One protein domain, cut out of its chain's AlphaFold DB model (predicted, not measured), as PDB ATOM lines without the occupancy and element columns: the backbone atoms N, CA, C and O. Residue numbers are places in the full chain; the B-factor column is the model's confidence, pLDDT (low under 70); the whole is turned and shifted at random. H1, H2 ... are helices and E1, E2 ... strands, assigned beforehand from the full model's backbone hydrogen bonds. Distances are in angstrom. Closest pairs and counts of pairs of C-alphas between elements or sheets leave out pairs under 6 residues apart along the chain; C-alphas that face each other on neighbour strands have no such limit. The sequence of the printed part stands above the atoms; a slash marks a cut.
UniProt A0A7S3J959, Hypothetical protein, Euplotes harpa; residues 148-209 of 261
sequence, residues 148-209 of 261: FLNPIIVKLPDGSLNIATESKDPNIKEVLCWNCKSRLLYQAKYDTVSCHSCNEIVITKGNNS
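Overview. This is residues 148 to 209 of the 261 residues of the protein "Hypothetical protein" of Euplotes harpa (UniProt A0A7S3J959). Three two-stranded hairpins follow one another in a loose row: E3 and E4 form the middle one, E1 and E2 stand on one side of it, and the shorter E5 and E6 on the other. Few C-alphas of neighbouring hairpins come near each other, and after E6 the printed part ends in one short helical turn, H1. The printed part has 62 residues, with six named strands and then one named helix along the chain; the three sheets, E1 - E2, E3 - E4 and E5 - E6, are each antiparallel. The class is mostly strand. The whole is compact, with a radius of gyration of the C-alphas of 11.7 A, and rounded, spanning 27 by 27 by 23 A.

Along the chain. E1, residues 150 to 155, begins at C-alpha 150 at (381.860, 637.585, 431.059) and is 15.6 A long. E2, residues 161 to 166, is 14.9 A long. E3, residues 172 to 176, measures 13.6 A, and E4, residues 183 to 187, 13.5 A; C-alpha 172 is at (390.830, 632.941, 423.776). E5, residues 192 to 194, is 6.8 A long, and E6, residues 201 to 203, 6.5 A. H1, residues 205 to 208, is 6.4 A long and ends at C-alpha 208 at (390.115, 621.856, 428.768).

Arrangement. E1 and E2 form a hairpin, antiparallel at 145 degrees, with N 152 and O 164 within hydrogen-bond range at 2.8 A. The closest C-alphas of E2 and E3 are those of Glu 166 and Glu 174, 7.1 A apart. The hairpin of E3 and E4 is antiparallel at 148 degrees, with N 173 and O 186 2.8 A apart. The closest C-alphas of E4 and E5 are those of Tyr 186 and Val 193, 7.0 A apart. E5 and E6 form a hairpin, antiparallel at 155 degrees, with N 193 and O 202 2.8 A apart. E3 and H1 are only just apart, at 8.4 A. H1 is too short for a pair of O i and N i+4, and its one O i to N i+3 pair is not within range.

Size, cuts and confidence. The C-alphas of Phe 148 and Asn 199, the two farthest apart, are 29.3 A from each other. The printed part has no cut, and no link is long; those from E3 to E4 and from E5 to E6 are short, the others tight. The mean pLDDT of the printed part is 76.5; residues 148 to 167 and 205 to 209 are under 70.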
ATOM      1  N   PHE A 148     382.392 642.871 425.709       55.09
ATOM      2  CA  PHE A 148     382.104 642.578 427.111       55.09
ATOM      3  C   PHE A 148     382.695 641.237 427.525       55.09
ATOM      4  O   PHE A 148     382.336 640.195 426.977       55.09
ATOM      5  N   LEU A 149     383.564 641.272 428.528       63.00
ATOM      6  CA  LEU A 149     384.073 640.081 429.186       63.00
ATOM      7  C   LEU A 149     383.009 639.535 430.146       63.00
ATOM      8  O   LEU A 149     382.378 640.297 430.881       63.00
ATOM      9  N   ASN A 150     382.810 638.220 430.153       64.38
ATOM     10  CA  ASN A 150     381.860 637.585 431.059       64.38
ATOM     11  C   ASN A 150     382.476 637.523 432.463       64.38
ATOM     12  O   ASN A 150     383.555 636.943 432.607       64.38
ATOM     13  N   PRO A 151     381.841 638.078 433.508       62.16
ATOM     14  CA  PRO A 151     382.339 637.898 434.859       62.16
ATOM     15  C   PRO A 151     382.248 636.413 435.227       62.16
ATOM     16  O   PRO A 151     381.177 635.811 435.171       62.16
ATOM     17  N   ILE A 152     383.377 635.821 435.602       65.81
ATOM     18  CA  ILE A 152     383.460 634.449 436.096       65.81
ATOM     19  C   ILE A 152     384.019 634.460 437.516       65.81
ATOM     20  O   ILE A 152     384.878 635.269 437.866       65.81
ATOM     21  N   ILE A 153     383.537 633.546 438.350       66.50
ATOM     22  CA  ILE A 153     384.075 633.351 439.696       66.50
ATOM     23  C   ILE A 153     385.169 632.289 439.591       66.50
ATOM     24  O   ILE A 153     384.890 631.115 439.351       66.50
ATOM     25  N   VAL A 154     386.423 632.702 439.764       67.81
ATOM     26  CA  VAL A 154     387.586 631.812 439.766       67.81
ATOM     27  C   VAL A 154     387.915 631.457 441.204       67.81
ATOM     28  O   VAL A 154     388.326 632.308 441.993       67.81
ATOM     29  N   LYS A 155     387.768 630.178 441.544       58.44
ATOM     30  CA  LYS A 155     388.255 629.651 442.816       58.44
ATOM     31  C   LYS A 155     389.755 629.409 442.700       58.44
ATOM     32  O   LYS A 155     390.192 628.538 441.946       58.44
ATOM     33  N   LEU A 156     390.539 630.207 443.415       65.50
ATOM     34  CA  LEU A 156     391.973 630.000 443.515       65.50
ATOM     35  C   LEU A 156     392.276 628.727 444.316       65.50
ATOM     36  O   LEU A 156     391.430 628.245 445.077       65.50
ATOM     37  N   PRO A 157     393.493 628.177 444.165       46.62
ATOM     38  CA  PRO A 157     393.912 627.022 444.935       46.62
ATOM     39  C   PRO A 157     393.759 627.269 446.433       46.62
ATOM     40  O   PRO A 157     393.126 626.475 447.096       46.62
ATOM     41  N   ASP A 158     394.215 628.393 446.974       59.66
ATOM     42  CA  ASP A 158     394.069 628.736 448.401       59.66
ATOM     43  C   ASP A 158     392.614 628.755 448.933       59.66
ATOM     44  O   ASP A 158     392.397 628.904 450.132       59.66
ATOM     45  N   GLY A 159     391.616 628.555 448.068       63.94
ATOM     46  CA  GLY A 159     390.202 628.525 448.402       63.94
ATOM     47  C   GLY A 159     389.553 629.898 448.317       63.94
ATOM     48  O   GLY A 159     388.328 629.977 448.433       63.94
ATOM     49  N   SER A 160     390.337 630.950 448.067       67.81
ATOM     50  CA  SER A 160     389.809 632.286 447.836       67.81
ATOM     51  C   SER A 160     389.014 632.331 446.531       67.81
ATOM     52  O   SER A 160     389.286 631.614 445.560       67.81
ATOM     53  N   LEU A 161     387.972 633.157 446.526       60.19
ATOM     54  CA  LEU A 161     387.158 633.419 445.349       60.19
ATOM     55  C   LEU A 161     387.616 634.746 444.756       60.19
ATOM     56  O   LEU A 161     387.587 635.765 445.438       60.19
ATOM     57  N   ASN A 162     388.015 634.731 443.489       67.56
ATOM     58  CA  ASN A 162     388.307 635.938 442.733       67.56
ATOM     59  C   ASN A 162     387.266 636.133 441.639       67.56
ATOM     60  O   ASN A 162     386.873 635.185 440.961       67.56
ATOM     61  N   ILE A 163     386.859 637.381 441.438       69.56
ATOM     62  CA  ILE A 163     386.065 637.762 440.275       69.56
ATOM     63  C   ILE A 163     387.052 637.982 439.125       69.56
ATOM     64  O   ILE A 163     388.002 638.763 439.220       69.56
ATOM     65  N   ALA A 164     386.880 637.218 438.056       69.75
ATOM     66  CA  ALA A 164     387.633 637.346 436.820       69.75
ATOM     67  C   ALA A 164     386.689 637.658 435.667       69.75
ATOM     68  O   ALA A 164     385.472 637.685 435.822       69.75
ATOM     69  N   THR A 165     387.271 637.902 434.509       67.25
ATOM     70  CA  THR A 165     386.563 638.303 433.303       67.25
ATOM     71  C   THR A 165     387.018 637.386 432.178       67.25
ATOM     72  O   THR A 165     388.151 637.503 431.718       67.25
ATOM     73  N   GLU A 166     386.162 636.457 431.760       66.12
ATOM     74  CA  GLU A 166     386.442 635.538 430.659       66.12
ATOM     75  C   GLU A 166     386.166 636.216 429.314       66.12
ATOM     76  O   GLU A 166     385.187 636.949 429.143       66.12
ATOM     77  N   SER A 167     387.032 635.959 428.338       68.44
ATOM     78  CA  SER A 167     386.820 636.404 426.963       68.44
ATOM     79  C   SER A 167     385.566 635.756 426.366       68.44
ATOM     80  O   SER A 167     385.405 634.541 426.429       68.44
ATOM     81  N   LYS A 168     384.706 636.547 425.706       71.50
ATOM     82  CA  LYS A 168     383.603 636.014 424.880       71.50
ATOM     83  C   LYS A 168     384.104 635.227 423.662       71.50
ATOM     84  O   LYS A 168     383.344 634.435 423.112       71.50
ATOM     85  N   ASP A 169     385.343 635.452 423.212       77.88
ATOM     86  CA  ASP A 169     385.925 634.678 422.112       77.88
ATOM     87  C   ASP A 169     386.258 633.255 422.595       77.88
ATOM     88  O   ASP A 169     387.173 633.108 423.410       77.88
ATOM     89  N   PRO A 170     385.587 632.203 422.078       77.12
ATOM     90  CA  PRO A 170     385.845 630.816 422.474       77.12
ATOM     91  C   PRO A 170     387.270 630.351 422.133       77.12
ATOM     92  O   PRO A 170     387.736 629.326 422.641       77.12
ATOM     93  N   ASN A 171     387.969 631.089 421.267       83.38
ATOM     94  CA  ASN A 171     389.348 630.817 420.905       83.38
ATOM     95  C   ASN A 171     390.349 631.453 421.862       83.38
ATOM     96  O   ASN A 171     391.526 631.142 421.729       83.38
ATOM     97  N   ILE A 172     389.939 632.315 422.794       83.12
ATOM     98  CA  ILE A 172     390.830 632.941 423.776       83.12
ATOM     99  C   ILE A 172     390.505 632.370 425.150       83.12
ATOM    100  O   ILE A 172     389.376 632.438 425.618       83.12
ATOM    101  N   LYS A 173     391.520 631.816 425.805       83.38
ATOM    102  CA  LYS A 173     391.420 631.242 427.145       83.38
ATOM    103  C   LYS A 173     392.348 631.971 428.096       83.38
ATOM    104  O   LYS A 173     393.367 632.529 427.687       83.38
ATOM    105  N   GLU A 174     391.997 631.933 429.372       82.44
ATOM    106  CA  GLU A 174     392.805 632.482 430.454       82.44
ATOM    107  C   GLU A 174     393.503 631.349 431.218       82.44
ATOM    108  O   GLU A 174     392.943 630.273 431.439       82.44
ATOM    109  N   VAL A 175     394.756 631.570 431.611       83.81
ATOM    110  CA  VAL A 175     395.480 630.704 432.542       83.81
ATOM    111  C   VAL A 175     396.325 631.549 433.488       83.81
ATOM    112  O   VAL A 175     396.878 632.576 433.104       83.81
ATOM    113  N   LEU A 176     396.449 631.115 434.738       82.56
ATOM    114  CA  LEU A 176     397.338 631.745 435.709       82.56
ATOM    115  C   LEU A 176     398.728 631.114 435.638       82.56
ATOM    116  O   LEU A 176     398.878 629.891 435.681       82.56
ATOM    117  N   CYS A 177     399.764 631.949 435.571       83.56
ATOM    118  CA  CYS A 177     401.128 631.486 435.771       83.56
ATOM    119  C   CYS A 177     401.324 631.095 437.237       83.56
ATOM    120  O   CYS A 177     401.180 631.913 438.143       83.56
ATOM    121  N   TRP A 178     401.710 629.848 437.479       77.56
ATOM    122  CA  TRP A 178     401.894 629.340 438.836       77.56
ATOM    123  C   TRP A 178     403.029 630.015 439.600       77.56
ATOM    124  O   TRP A 178     402.907 630.176 440.815       77.56
ATOM    125  N   ASN A 179     404.086 630.413 438.888       81.75
ATOM    126  CA  ASN A 179     405.299 630.975 439.468       81.75
ATOM    127  C   ASN A 179     405.078 632.419 439.949       81.75
ATOM    128  O   ASN A 179     405.193 632.699 441.134       81.75
ATOM    129  N   CYS A 180     404.670 633.322 439.053       85.00
ATOM    130  CA  CYS A 180     404.525 634.749 439.368       85.00
ATOM    131  C   CYS A 180     403.072 635.235 439.502       85.00
ATOM    132  O   CYS A 180     402.842 636.434 439.608       85.00
ATOM    133  N   LYS A 181     402.086 634.330 439.441       82.19
ATOM    134  CA  LYS A 181     400.641 634.629 439.536       82.19
ATOM    135  C   LYS A 181     400.095 635.570 438.456       82.19
ATOM    136  O   LYS A 181     398.961 636.026 438.557       82.19
ATOM    137  N   SER A 182     400.854 635.819 437.387       84.06
ATOM    138  CA  SER A 182     400.385 636.634 436.265       84.06
ATOM    139  C   SER A 182     399.252 635.927 435.519       84.06
ATOM    140  O   SER A 182     399.377 634.742 435.188       84.06
ATOM    141  N   ARG A 183     398.201 636.663 435.166       83.62
ATOM    142  CA  ARG A 183     397.180 636.209 434.214       83.62
ATOM    143  C   ARG A 183     397.751 636.182 432.800       83.62
ATOM    144  O   ARG A 183     398.385 637.141 432.369       83.62
ATOM    145  N   LEU A 184     397.536 635.084 432.090       87.62
ATOM    146  CA  LEU A 184     397.967 634.882 430.712       87.62
ATOM    147  C   LEU A 184     396.735 634.616 429.852       87.62
ATOM    148  O   LEU A 184     395.986 633.674 430.107       87.62
ATOM    149  N   LEU A 185     396.554 635.427 428.814       88.06
ATOM    150  CA  LEU A 185     395.577 635.175 427.762       88.06
ATOM    151  C   LEU A 185     396.275 634.456 426.614       88.06
ATOM    152  O   LEU A 185     397.357 634.858 426.182       88.06
ATOM    153  N   TYR A 186     395.671 633.383 426.120       86.44
ATOM    154  CA  TYR A 186     396.247 632.584 425.046       86.44
ATOM    155  C   TYR A 186     395.177 632.080 424.092       86.44
ATOM    156  O   TYR A 186     394.017 631.914 424.462       86.44
ATOM    157  N   GLN A 187     395.572 631.810 422.847       86.56
ATOM    158  CA  GLN A 187     394.660 631.170 421.908       86.56
ATOM    159  C   GLN A 187     394.541 629.678 422.233       86.56
ATOM    160  O   GLN A 187     395.557 628.999 422.369       86.56
ATOM    161  N   ALA A 188     393.322 629.144 422.271       83.81
ATOM    162  CA  ALA A 188     392.996 627.759 422.618       83.81
ATOM    163  C   ALA A 188     393.681 626.699 421.732       83.81
ATOM    164  O   ALA A 188     393.698 625.525 422.090       83.81
ATOM    165  N   LYS A 189     394.257 627.110 420.593       88.00
ATOM    166  CA  LYS A 189     395.069 626.268 419.704       88.00
ATOM    167  C   LYS A 189     396.472 625.961 420.241       88.00
ATOM    168  O   LYS A 189     397.149 625.100 419.689       88.00
ATOM    169  N   TYR A 190     396.937 626.698 421.251       87.56
ATOM    170  CA  TYR A 190     398.260 626.515 421.837       87.56
ATOM    171  C   TYR A 190     398.191 625.632 423.078       87.56
ATOM    172  O   TYR A 190     397.417 625.888 424.000       87.56
ATOM    173  N   ASP A 191     399.062 624.628 423.088       86.56
ATOM    174  CA  ASP A 191     399.214 623.631 424.151       86.56
ATOM    175  C   ASP A 191     400.153 624.073 425.281       86.56
ATOM    176  O   ASP A 191     400.179 623.476 426.363       86.56
ATOM    177  N   THR A 192     400.961 625.091 425.001       89.69
ATOM    178  CA  THR A 192     401.917 625.689 425.923       89.69
ATOM    179  C   THR A 192     401.948 627.198 425.726       89.69
ATOM    180  O   THR A 192     401.807 627.704 424.613       89.69
ATOM    181  N   VAL A 193     402.134 627.923 426.824       92.06
ATOM    182  CA  VAL A 193     402.205 629.384 426.853       92.06
ATOM    183  C   VAL A 193     403.380 629.773 427.731       92.06
ATOM    184  O   VAL A 193     403.494 629.299 428.858       92.06
ATOM    185  N   SER A 194     404.270 630.622 427.226       94.00
ATOM    186  CA  SER A 194     405.345 631.181 428.044       94.00
ATOM    187  C   SER A 194     404.824 632.399 428.799       94.00
ATOM    188  O   SER A 194     404.212 633.293 428.212       94.00
ATOM    189  N   CYS A 195     405.038 632.425 430.109       93.50
ATOM    190  CA  CYS A 195     404.725 633.578 430.931       93.50
ATOM    191  C   CYS A 195     405.681 634.728 430.603       93.50
ATOM    192  O   CYS A 195     406.885 634.593 430.785       93.50
ATOM    193  N   HIS A 196     405.154 635.885 430.210       92.50
ATOM    194  CA  HIS A 196     405.993 637.045 429.904       92.50
ATOM    195  C   HIS A 196     406.738 637.602 431.134       92.50
ATOM    196  O   HIS A 196     407.835 638.130 431.000       92.50
ATOM    197  N   SER A 197     406.167 637.470 432.336       92.75
ATOM    198  CA  SER A 197     406.739 638.049 433.559       92.75
ATOM    199  C   SER A 197     407.885 637.229 434.157       92.75
ATOM    200  O   SER A 197     408.791 637.803 434.749       92.75
ATOM    201  N   CYS A 198     407.853 635.897 434.044       93.69
ATOM    202  CA  CYS A 198     408.861 635.024 434.664       93.69
ATOM    203  C   CYS A 198     409.439 633.956 433.727       93.69
ATOM    204  O   CYS A 198     410.190 633.096 434.180       93.69
ATOM    205  N   ASN A 199     409.082 633.984 432.440       92.31
ATOM    206  CA  ASN A 199     409.479 633.024 431.404       92.31
ATOM    207  C   ASN A 199     409.110 631.552 431.675       92.31
ATOM    208  O   ASN A 199     409.492 630.676 430.898       92.31
ATOM    209  N   GLU A 200     408.326 631.261 432.719       89.38
ATOM    210  CA  GLU A 200     407.842 629.907 433.009       89.38
ATOM    211  C   GLU A 200     406.931 629.405 431.881       89.38
ATOM    212  O   GLU A 200     406.037 630.118 431.416       89.38
ATOM    213  N   ILE A 201     407.132 628.155 431.457       87.75
ATOM    214  CA  ILE A 201     406.286 627.506 430.452       87.75
ATOM    215  C   ILE A 201     405.078 626.878 431.149       87.75
ATOM    216  O   ILE A 201     405.197 625.923 431.916       87.75
ATOM    217  N   VAL A 202     403.894 627.395 430.841       85.12
ATOM    218  CA  VAL A 202     402.608 626.902 431.330       85.12
ATOM    219  C   VAL A 202     402.014 625.944 430.302       85.12
ATOM    220  O   VAL A 202     401.836 626.301 429.141       85.12
ATOM    221  N   ILE A 203     401.704 624.718 430.722       82.31
ATOM    222  CA  ILE A 203     401.056 623.703 429.879       82.31
ATOM    223  C   ILE A 203     399.537 623.885 429.972       82.31
ATOM    224  O   ILE A 203     398.980 623.839 431.066       82.31
ATOM    225  N   THR A 204     398.864 624.062 428.836       80.81
ATOM    226  CA  THR A 204     397.431 624.410 428.758       80.81
ATOM    227  C   THR A 204     396.532 623.251 428.317       80.81
ATOM    228  O   THR A 204     395.317 623.328 428.502       80.81
ATOM    229  N   LYS A 205     397.095 622.133 427.821       69.50
ATOM    230  CA  LYS A 205     396.332 620.937 427.385       69.50
ATOM    231  C   LYS A 205     395.334 620.408 428.422       69.50
ATOM    232  O   LYS A 205     394.264 619.938 428.048       69.50
ATOM    233  N   GLY A 206     395.690 620.464 429.707       59.69
ATOM    234  CA  GLY A 206     394.915 619.863 430.798       59.69
ATOM    235  C   GLY A 206     393.738 620.701 431.304       59.69
ATOM    236  O   GLY A 206     392.846 620.152 431.936       59.69
ATOM    237  N   ASN A 207     393.684 622.003 431.005       56.16
ATOM    238  CA  ASN A 207     392.611 622.871 431.517       56.16
ATOM    239  C   ASN A 207     391.295 622.746 430.736       56.16
ATOM    240  O   ASN A 207     390.294 623.340 431.121       56.16
ATOM    241  N   ASN A 208     391.282 621.984 429.640       56.34
ATOM    242  CA  ASN A 208     390.115 621.856 428.768       56.34
ATOM    243  C   ASN A 208     389.294 620.584 429.015       56.34
ATOM    244  O   ASN A 208     388.264 620.394 428.364       56.34
ATOM    245  N   SER A 209     389.729 619.698 429.914       60.47
ATOM    246  CA  SER A 209     388.967 618.503 430.263       60.47
ATOM    247  C   SER A 209     387.867 618.860 431.269       60.47
ATOM    248  O   SER A 209     388.115 619.439 432.322       60.47
TER     249      SER A 209